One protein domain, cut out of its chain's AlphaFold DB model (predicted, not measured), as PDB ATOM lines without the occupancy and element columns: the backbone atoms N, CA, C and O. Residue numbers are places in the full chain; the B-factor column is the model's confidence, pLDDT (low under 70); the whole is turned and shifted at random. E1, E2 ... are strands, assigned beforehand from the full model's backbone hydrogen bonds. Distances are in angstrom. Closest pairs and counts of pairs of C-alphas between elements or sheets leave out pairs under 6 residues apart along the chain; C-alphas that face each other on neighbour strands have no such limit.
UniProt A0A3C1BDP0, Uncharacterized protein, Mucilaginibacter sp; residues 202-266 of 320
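This is residues 202 to 266 of the 320 residues of an uncharacterized protein of Mucilaginibacter sp (UniProt A0A3C1BDP0). Two small sheets of three strands each stand face to face with their strands crossed, and come together at one corner, where the start of E3 meets the start of E6. Away from that corner the sheets stay apart, E1 far from the second sheet. The printed part has 65 residues with no named helix and six named strands, E1 to E6 in chain order; the sheets, E1 - E2 - E3 and E4 - E5 - E6, are antiparallel. The class is all strand, though 31 of the 65 residues, under half, are in named elements. The whole is compact and rounded, with a radius of gyration of the C-alphas of 10.3 A and spans of 26 by 23 by 19 A.

E1, residues 202 to 205, begins with C-alpha 202 at (-12.174, -9.643, -73.277). E2 is residues 211 to 216, 15.4 A long, and E3 is residues 227 to 229. E4 is residues 238 to 241. E5, residues 250 to 256, is 17.4 A long, and E6, residues 259 to 265, is 17.6 A long and ends with C-alpha 265 at (-12.034, -9.140, -91.888).

E1, E2 and E3 form a meander, each strand the antiparallel neighbour of the one before. In the hairpin E1 and E2, N 204 and O 212 are 2.8 A apart; in the hairpin E2 and E3, N 215 and O 227 are 2.8 A apart. E4, E5 and E6 form a second meander. N 240 and O 253 are 2.9 A apart in hairpin E4 and E5, and N 256 and O 259 are 2.9 A apart in hairpin E5 and E6. The closest C-alphas of E3 and E6, Ile 227 and Thr 259, are 4.7 A apart. E1 and E2 are apart from E4, E5 and E6.

The two C-alphas farthest apart, Asn 232 and Glu 266, are 29.5 A apart. The printed part has no cut and no long link. Mean pLDDT of the printed part is 85.9; residues 245 to 250 and residue 266 are under 70.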
ATOM      1  N   ARG A 202     -13.548  -9.793 -72.787       86.75
ATOM      2  CA  ARG A 202     -12.174  -9.643 -73.277       86.75
ATOM      3  C   ARG A 202     -11.818  -8.181 -73.474       86.75
ATOM      4  O   ARG A 202     -12.655  -7.376 -73.873       86.75
ATOM      5  N   ASN A 203     -10.559  -7.855 -73.210       88.69
ATOM      6  CA  ASN A 203     -10.019  -6.530 -73.483       88.69
ATOM      7  C   ASN A 203      -9.358  -6.536 -74.863       88.69
ATOM      8  O   ASN A 203      -8.584  -7.440 -75.178       88.69
ATOM      9  N   TYR A 204      -9.658  -5.519 -75.658       88.00
ATOM     10  CA  TYR A 204      -9.096  -5.279 -76.976       88.00
ATOM     11  C   TYR A 204      -8.437  -3.910 -76.988       88.00
ATOM     12  O   TYR A 204      -8.985  -2.950 -76.453       88.00
ATOM     13  N   GLU A 205      -7.284  -3.811 -77.635       89.12
ATOM     14  CA  GLU A 205      -6.606  -2.537 -77.837       89.12
ATOM     15  C   GLU A 205      -6.759  -2.100 -79.295       89.12
ATOM     16  O   GLU A 205      -6.504  -2.871 -80.230       89.12
ATOM     17  N   THR A 206      -7.204  -0.865 -79.499       88.38
ATOM     18  CA  THR A 206      -7.334  -0.287 -80.837       88.38
ATOM     19  C   THR A 206      -5.997   0.244 -81.349       88.38
ATOM     20  O   THR A 206      -5.056   0.475 -80.588       88.38
ATOM     21  N   ASP A 207      -5.911   0.486 -82.657       86.75
ATOM     22  CA  ASP A 207      -4.765   1.131 -83.315       86.75
ATOM     23  C   ASP A 207      -4.471   2.530 -82.740       86.75
ATOM     24  O   ASP A 207      -3.348   3.021 -82.831       86.75
ATOM     25  N   GLU A 208      -5.477   3.150 -82.123       86.38
ATOM     26  CA  GLU A 208      -5.414   4.457 -81.462       86.38
ATOM     27  C   GLU A 208      -5.049   4.349 -79.968       86.38
ATOM     28  O   GLU A 208      -5.118   5.334 -79.240       86.38
ATOM     29  N   ASN A 209      -4.634   3.161 -79.503       86.06
ATOM     30  CA  ASN A 209      -4.329   2.841 -78.100       86.06
ATOM     31  C   ASN A 209      -5.528   2.999 -77.145       86.06
ATOM     32  O   ASN A 209      -5.343   3.199 -75.945       86.06
ATOM     33  N   LEU A 210      -6.757   2.902 -77.656       88.00
ATOM     34  CA  LEU A 210      -7.952   2.846 -76.819       88.00
ATOM     35  C   LEU A 210      -8.135   1.411 -76.309       88.00
ATOM     36  O   LEU A 210      -8.145   0.466 -77.104       88.00
ATOM     37  N   SER A 211      -8.319   1.250 -75.002       89.81
ATOM     38  CA  SER A 211      -8.683  -0.029 -74.395       89.81
ATOM     39  C   SER A 211     -10.204  -0.176 -74.384       89.81
ATOM     40  O   SER A 211     -10.917   0.634 -73.792       89.81
ATOM     41  N   LEU A 212     -10.708  -1.203 -75.060       91.00
ATOM     42  CA  LEU A 212     -12.127  -1.538 -75.118       91.00
ATOM     43  C   LEU A 212     -12.372  -2.872 -74.435       91.00
ATOM     44  O   LEU A 212     -11.669  -3.851 -74.683       91.00
ATOM     45  N   LYS A 213     -13.421  -2.941 -73.622       91.50
ATOM     46  CA  LYS A 213     -13.907  -4.197 -73.062       91.50
ATOM     47  C   LYS A 213     -15.081  -4.686 -73.888       91.50
ATOM     48  O   LYS A 213     -16.103  -4.013 -73.977       91.50
ATOM     49  N   ILE A 214     -14.948  -5.868 -74.473       90.31
ATOM     50  CA  ILE A 214     -15.994  -6.469 -75.291       90.31
ATOM     51  C   ILE A 214     -16.554  -7.686 -74.576       90.31
ATOM     52  O   ILE A 214     -15.821  -8.595 -74.187       90.31
ATOM     53  N   ARG A 215     -17.875  -7.693 -74.418       90.31
ATOM     54  CA  ARG A 215     -18.657  -8.829 -73.957       90.31
ATOM     55  C   ARG A 215     -19.131  -9.609 -75.181       90.31
ATOM     56  O   ARG A 215     -20.073  -9.204 -75.860       90.31
ATOM     57  N   GLN A 216     -18.448 -10.711 -75.448       90.31
ATOM     58  CA  GLN A 216     -18.617 -11.520 -76.648       90.31
ATOM     59  C   GLN A 216     -19.562 -12.689 -76.410       90.31
ATOM     60  O   GLN A 216     -19.484 -13.343 -75.372       90.31
ATOM     61  N   SER A 217     -20.411 -13.010 -77.380       87.25
ATOM     62  CA  SER A 217     -21.230 -14.228 -77.341       87.25
ATOM     63  C   SER A 217     -20.435 -15.495 -77.706       87.25
ATOM     64  O   SER A 217     -20.797 -16.598 -77.295       87.25
ATOM     65  N   SER A 218     -19.318 -15.351 -78.432       83.38
ATOM     66  CA  SER A 218     -18.384 -16.435 -78.773       83.38
ATOM     67  C   SER A 218     -17.070 -16.267 -78.015       83.38
ATOM     68  O   SER A 218     -16.585 -15.154 -77.844       83.38
ATOM     69  N   ASN A 219     -16.454 -17.377 -77.604       81.94
ATOM     70  CA  ASN A 219     -15.171 -17.328 -76.900       81.94
ATOM     71  C   ASN A 219     -14.022 -16.903 -77.825       81.94
ATOM     72  O   ASN A 219     -13.063 -16.300 -77.387       81.94
ATOM     73  N   ASP A 220     -14.054 -17.256 -79.101       81.06
ATOM     74  CA  ASP A 220     -12.892 -17.207 -79.994       81.06
ATOM     75  C   ASP A 220     -12.966 -16.126 -81.078       81.06
ATOM     76  O   ASP A 220     -12.025 -15.975 -81.860       81.06
ATOM     77  N   ARG A 221     -14.089 -15.411 -81.173       84.38
ATOM     78  CA  ARG A 221     -14.331 -14.449 -82.247       84.38
ATOM     79  C   ARG A 221     -15.367 -13.412 -81.854       84.38
ATOM     80  O   ARG A 221     -16.380 -13.739 -81.246       84.38
ATOM     81  N   LEU A 222     -15.178 -12.199 -82.352       89.50
ATOM     82  CA  LEU A 222     -16.220 -11.180 -82.360       89.50
ATOM     83  C   LEU A 222     -17.384 -11.578 -83.279       89.50
ATOM     84  O   LEU A 222     -17.184 -12.093 -84.388       89.50
ATOM     85  N   THR A 223     -18.601 -11.295 -82.830       90.38
ATOM     86  CA  THR A 223     -19.853 -11.505 -83.561       90.38
ATOM     87  C   THR A 223     -20.708 -10.240 -83.577       90.38
ATOM     88  O   THR A 223     -20.551  -9.341 -82.751       90.38
ATOM     89  N   ILE A 224     -21.596 -10.141 -84.568       91.06
ATOM     90  CA  ILE A 224     -22.588  -9.063 -84.614       91.06
ATOM     91  C   ILE A 224     -23.515  -9.227 -83.405       91.06
ATOM     92  O   ILE A 224     -24.005 -10.327 -83.159       91.06
ATOM     93  N   GLY A 225     -23.746  -8.137 -82.675       89.75
ATOM     94  CA  GLY A 225     -24.513  -8.111 -81.430       89.75
ATOM     95  C   GLY A 225     -23.672  -8.158 -80.150       89.75
ATOM     96  O   GLY A 225     -24.224  -7.921 -79.078       89.75
ATOM     97  N   ASP A 226     -22.357  -8.406 -80.232       91.56
ATOM     98  CA  ASP A 226     -21.474  -8.303 -79.059       91.56
ATOM     99  C   ASP A 226     -21.489  -6.874 -78.493       91.56
ATOM    100  O   ASP A 226     -21.624  -5.898 -79.239       91.56
ATOM    101  N   ILE A 227     -21.333  -6.747 -77.173       91.69
ATOM    102  CA  ILE A 227     -21.425  -5.455 -76.483       91.69
ATOM    103  C   ILE A 227     -20.022  -4.888 -76.272       91.69
ATOM    104  O   ILE A 227     -19.163  -5.558 -75.703       91.69
ATOM    105  N   VAL A 228     -19.797  -3.649 -76.692       92.69
ATOM    106  CA  VAL A 228     -18.529  -2.924 -76.588       92.69
ATOM    107  C   VAL A 228     -18.668  -1.812 -75.560       92.69
ATOM    108  O   VAL A 228     -19.563  -0.970 -75.648       92.69
ATOM    109  N   LEU A 229     -17.757  -1.818 -74.594       92.56
ATOM    110  CA  LEU A 229     -17.729  -0.905 -73.464       92.56
ATOM    111  C   LEU A 229     -16.365  -0.212 -73.358       92.56
ATOM    112  O   LEU A 229     -15.335  -0.799 -73.702       92.56
ATOM    113  N   ASP A 230     -16.356   1.014 -72.840       90.94
ATOM    114  CA  ASP A 230     -15.129   1.700 -72.421       90.94
ATOM    115  C   ASP A 230     -14.582   1.145 -71.083       90.94
ATOM    116  O   ASP A 230     -15.136   0.219 -70.477       90.94
ATOM    117  N   GLU A 231     -13.485   1.727 -70.591       86.00
ATOM    118  CA  GLU A 231     -12.882   1.367 -69.297       86.00
ATOM    119  C   GLU A 231     -13.831   1.579 -68.104       86.00
ATOM    120  O   GLU A 231     -13.768   0.846 -67.113       86.00
ATOM    121  N   ASN A 232     -14.761   2.528 -68.231       86.81
ATOM    122  CA  ASN A 232     -15.778   2.861 -67.238       86.81
ATOM    123  C   ASN A 232     -17.057   2.017 -67.384       86.81
ATOM    124  O   ASN A 232     -18.020   2.236 -66.650       86.81
ATOM    125  N   LYS A 233     -17.058   1.014 -68.275       85.12
ATOM    126  CA  LYS A 233     -18.194   0.136 -68.597       85.12
ATOM    127  C   LYS A 233     -19.379   0.850 -69.260       85.12
ATOM    128  O   LYS A 233     -20.499   0.340 -69.199       85.12
ATOM    129  N   ASN A 234     -19.153   1.986 -69.909       89.88
ATOM    130  CA  ASN A 234     -20.179   2.674 -70.682       89.88
ATOM    131  C   ASN A 234     -20.229   2.143 -72.123       89.88
ATOM    132  O   ASN A 234     -19.173   1.899 -72.711       89.88
ATOM    133  N   PRO A 235     -21.431   1.994 -72.714       92.81
ATOM    134  CA  PRO A 235     -21.603   1.711 -74.138       92.81
ATOM    135  C   PRO A 235     -20.868   2.734 -75.009       92.81
ATOM    136  O   PRO A 235     -21.006   3.938 -74.796       92.81
ATOM    137  N   VAL A 236     -20.129   2.267 -76.016       92.75
ATOM    138  CA  VAL A 236     -19.444   3.144 -76.982       92.75
ATOM    139  C   VAL A 236     -20.012   2.990 -78.388       92.75
ATOM    140  O   VAL A 236     -20.489   1.925 -78.767       92.75
ATOM    141  N   SER A 237     -19.921   4.048 -79.187       95.25
ATOM    142  CA  SER A 237     -20.308   4.050 -80.600       95.25
ATOM    143  C   SER A 237     -19.135   4.533 -81.440       95.25
ATOM    144  O   SER A 237     -18.378   5.403 -81.014       95.25
ATOM    145  N   GLY A 238     -18.974   3.979 -82.638       93.44
ATOM    146  CA  GLY A 238     -17.884   4.358 -83.527       93.44
ATOM    147  C   GLY A 238     -17.375   3.209 -84.380       93.44
ATOM    148  O   GLY A 238     -17.901   2.100 -84.364       93.44
ATOM    149  N   THR A 239     -16.338   3.487 -85.160       92.75
ATOM    150  CA  THR A 239     -15.628   2.464 -85.928       92.75
ATOM    151  C   THR A 239     -14.252   2.281 -85.318       92.75
ATOM    152  O   THR A 239     -13.493   3.239 -85.228       92.75
ATOM    153  N   PHE A 240     -13.935   1.055 -84.917       91.50
ATOM    154  CA  PHE A 240     -12.700   0.737 -84.214       91.50
ATOM    155  C   PHE A 240     -11.870  -0.234 -85.035       91.50
ATOM    156  O   PHE A 240     -12.371  -1.258 -85.513       91.50
ATOM    157  N   LYS A 241     -10.592   0.107 -85.199       89.62
ATOM    158  CA  LYS A 241      -9.592  -0.757 -85.814       89.62
ATOM    159  C   LYS A 241      -8.736  -1.367 -84.712       89.62
ATOM    160  O   LYS A 241      -8.228  -0.621 -83.880       89.62
ATOM    161  N   PHE A 242      -8.645  -2.692 -84.661       86.69
ATOM    162  CA  PHE A 242      -7.886  -3.385 -83.618       86.69
ATOM    163  C   PHE A 242      -6.449  -3.632 -84.041       86.69
ATOM    164  O   PHE A 242      -6.194  -4.040 -85.182       86.69
ATOM    165  N   LYS A 243      -5.532  -3.489 -83.073       84.19
ATOM    166  CA  LYS A 243      -4.147  -3.909 -83.263       84.19
ATOM    167  C   LYS A 243      -4.127  -5.398 -83.616       84.19
ATOM    168  O   LYS A 243      -4.984  -6.146 -83.138       84.19
ATOM    169  N   PRO A 244      -3.155  -5.871 -84.418       70.81
ATOM    170  CA  PRO A 244      -3.097  -7.270 -84.825       70.81
ATOM    171  C   PRO A 244      -2.976  -8.188 -83.602       70.81
ATOM    172  O   PRO A 244      -1.890  -8.367 -83.049       70.81
ATOM    173  N   HIS A 245      -4.089  -8.780 -83.172       59.94
ATOM    174  CA  HIS A 245      -4.094  -9.747 -82.087       59.94
ATOM    175  C   HIS A 245      -3.953 -11.159 -82.670       59.94
ATOM    176  O   HIS A 245      -4.548 -11.491 -83.693       59.94
ATOM    177  N   ILE A 246      -3.144 -12.002 -82.024       52.59
ATOM    178  CA  ILE A 246      -2.709 -13.319 -82.528       52.59
ATOM    179  C   ILE A 246      -3.897 -14.257 -82.839       52.59
ATOM    180  O   ILE A 246      -3.763 -15.167 -83.655       52.59
ATOM    181  N   LEU A 247      -5.063 -14.022 -82.227       52.88
ATOM    182  CA  LEU A 247      -6.208 -14.934 -82.268       52.88
ATOM    183  C   LEU A 247      -7.347 -14.504 -83.208       52.88
ATOM    184  O   LEU A 247      -8.129 -15.361 -83.612       52.88
ATOM    185  N   GLU A 248      -7.428 -13.241 -83.643       59.75
ATOM    186  CA  GLU A 248      -8.563 -12.765 -84.447       59.75
ATOM    187  C   GLU A 248      -8.125 -12.093 -85.755       59.75
ATOM    188  O   GLU A 248      -7.428 -11.086 -85.774       59.75
ATOM    189  N   LYS A 249      -8.602 -12.621 -86.892       67.44
ATOM    190  CA  LYS A 249      -8.461 -12.003 -88.231       67.44
ATOM    191  C   LYS A 249      -9.461 -10.853 -88.450       67.44
ATOM    192  O   LYS A 249      -9.947 -10.657 -89.569       67.44
ATOM    193  N   VAL A 250      -9.868 -10.187 -87.376       64.19
ATOM    194  CA  VAL A 250     -10.797  -9.059 -87.405       64.19
ATOM    195  C   VAL A 250      -9.965  -7.802 -87.270       64.19
ATOM    196  O   VAL A 250      -9.279  -7.625 -86.272       64.19
ATOM    197  N   ASN A 251     -10.039  -6.936 -88.276       74.56
ATOM    198  CA  ASN A 251      -9.285  -5.691 -88.248       74.56
ATOM    199  C   ASN A 251     -10.178  -4.505 -87.923       74.56
ATOM    200  O   ASN A 251      -9.682  -3.552 -87.348       74.56
ATOM    201  N   LEU A 252     -11.460  -4.534 -88.301       88.06
ATOM    202  CA  LEU A 252     -12.346  -3.383 -88.158       88.06
ATOM    203  C   LEU A 252     -13.736  -3.817 -87.701       88.06
ATOM    204  O   LEU A 252     -14.342  -4.703 -88.313       88.06
ATOM    205  N   ILE A 253     -14.259  -3.143 -86.684       92.44
ATOM    206  CA  ILE A 253     -15.654  -3.251 -86.259       92.44
ATOM    207  C   ILE A 253     -16.335  -1.886 -86.319       92.44
ATOM    208  O   ILE A 253     -15.693  -0.855 -86.128       92.44
ATOM    209  N   SER A 254     -17.641  -1.884 -86.560       93.44
ATOM    210  CA  SER A 254     -18.495  -0.709 -86.388       93.44
ATOM    211  C   SER A 254     -19.516  -1.004 -85.298       93.44
ATOM    212  O   SER A 254     -20.181  -2.043 -85.331       93.44
ATOM    213  N   VAL A 255     -19.608  -0.092 -84.339       94.56
ATOM    214  CA  VAL A 255     -20.388  -0.206 -83.110       94.56
ATOM    215  C   VAL A 255     -21.419   0.914 -83.076       94.56
ATOM    216  O   VAL A 255     -21.083   2.075 -83.323       94.56
ATOM    217  N   MET A 256     -22.660   0.563 -82.766       94.12
ATOM    218  CA  MET A 256     -23.773   1.489 -82.602       94.12
ATOM    219  C   MET A 256     -24.462   1.190 -81.272       94.12
ATOM    220  O   MET A 256     -24.822   0.044 -81.001       94.12
ATOM    221  N   ASP A 257     -24.577   2.211 -80.428       92.06
ATOM    222  CA  ASP A 257     -25.168   2.152 -79.087       92.06
ATOM    223  C   ASP A 257     -24.578   1.028 -78.222       92.06
ATOM    224  O   ASP A 257     -25.280   0.279 -77.545       92.06
ATOM    225  N   GLY A 258     -23.251   0.871 -78.283       91.81
ATOM    226  CA  GLY A 258     -22.529  -0.179 -77.568       91.81
ATOM    227  C   GLY A 258     -22.654  -1.571 -78.166       91.81
ATOM    228  O   GLY A 258     -22.144  -2.500 -77.557       91.81
ATOM    229  N   THR A 259     -23.291  -1.762 -79.322       94.06
ATOM    230  CA  THR A 259     -23.424  -3.081 -79.959       94.06
ATOM    231  C   THR A 259     -22.689  -3.149 -81.290       94.06
ATOM    232  O   THR A 259     -22.745  -2.222 -82.099       94.06
ATOM    233  N   ILE A 260     -21.974  -4.248 -81.545       93.44
ATOM    234  CA  ILE A 260     -21.307  -4.459 -82.832       93.44
ATOM    235  C   ILE A 260     -22.365  -4.673 -83.912       93.44
ATOM    236  O   ILE A 260     -23.069  -5.679 -83.908       93.44
ATOM    237  N   PHE A 261     -22.424  -3.768 -84.887       94.19
ATOM    238  CA  PHE A 261     -23.343  -3.864 -86.022       94.19
ATOM    239  C   PHE A 261     -22.660  -4.398 -87.289       94.19
ATOM    240  O   PHE A 261     -23.299  -4.983 -88.161       94.19
ATOM    241  N   THR A 262     -21.343  -4.221 -87.438       93.12
ATOM    242  CA  THR A 262     -20.602  -4.726 -88.607       93.12
ATOM    243  C   THR A 262     -19.187  -5.147 -88.236       93.12
ATOM    244  O   THR A 262     -18.520  -4.483 -87.448       93.12
ATOM    245  N   ILE A 263     -18.708  -6.232 -88.853       90.56
ATOM    246  CA  ILE A 263     -17.349  -6.764 -88.692       90.56
ATOM    247  C   ILE A 263     -16.718  -6.925 -90.077       90.56
ATOM    248  O   ILE A 263     -17.259  -7.634 -90.926       90.56
ATOM    249  N   LYS A 264     -15.552  -6.310 -90.311       88.31
ATOM    250  CA  LYS A 264     -14.766  -6.485 -91.541       88.31
ATOM    251  C   LYS A 264     -13.462  -7.224 -91.240       88.31
ATOM    252  O   LYS A 264     -12.642  -6.795 -90.426       88.31
ATOM    253  N   LYS A 265     -13.265  -8.344 -91.938       80.75
ATOM    254  CA  LYS A 265     -12.034  -9.140 -91.888       80.75
ATOM    255  C   LYS A 265     -11.085  -8.687 -92.984       80.75
ATOM    256  O   LYS A 265     -11.497  -8.519 -94.131       80.75
ATOM    257  N   GLU A 266      -9.811  -8.536 -92.652       66.38
ATOM    258  CA  GLU A 266      -8.802  -8.285 -93.671       66.38
ATOM    259  C   GLU A 266      -8.469  -9.602 -94.374       66.38
ATOM    260  O   GLU A 266      -7.873 -10.526 -93.813       66.38
TER     261      GLU A 266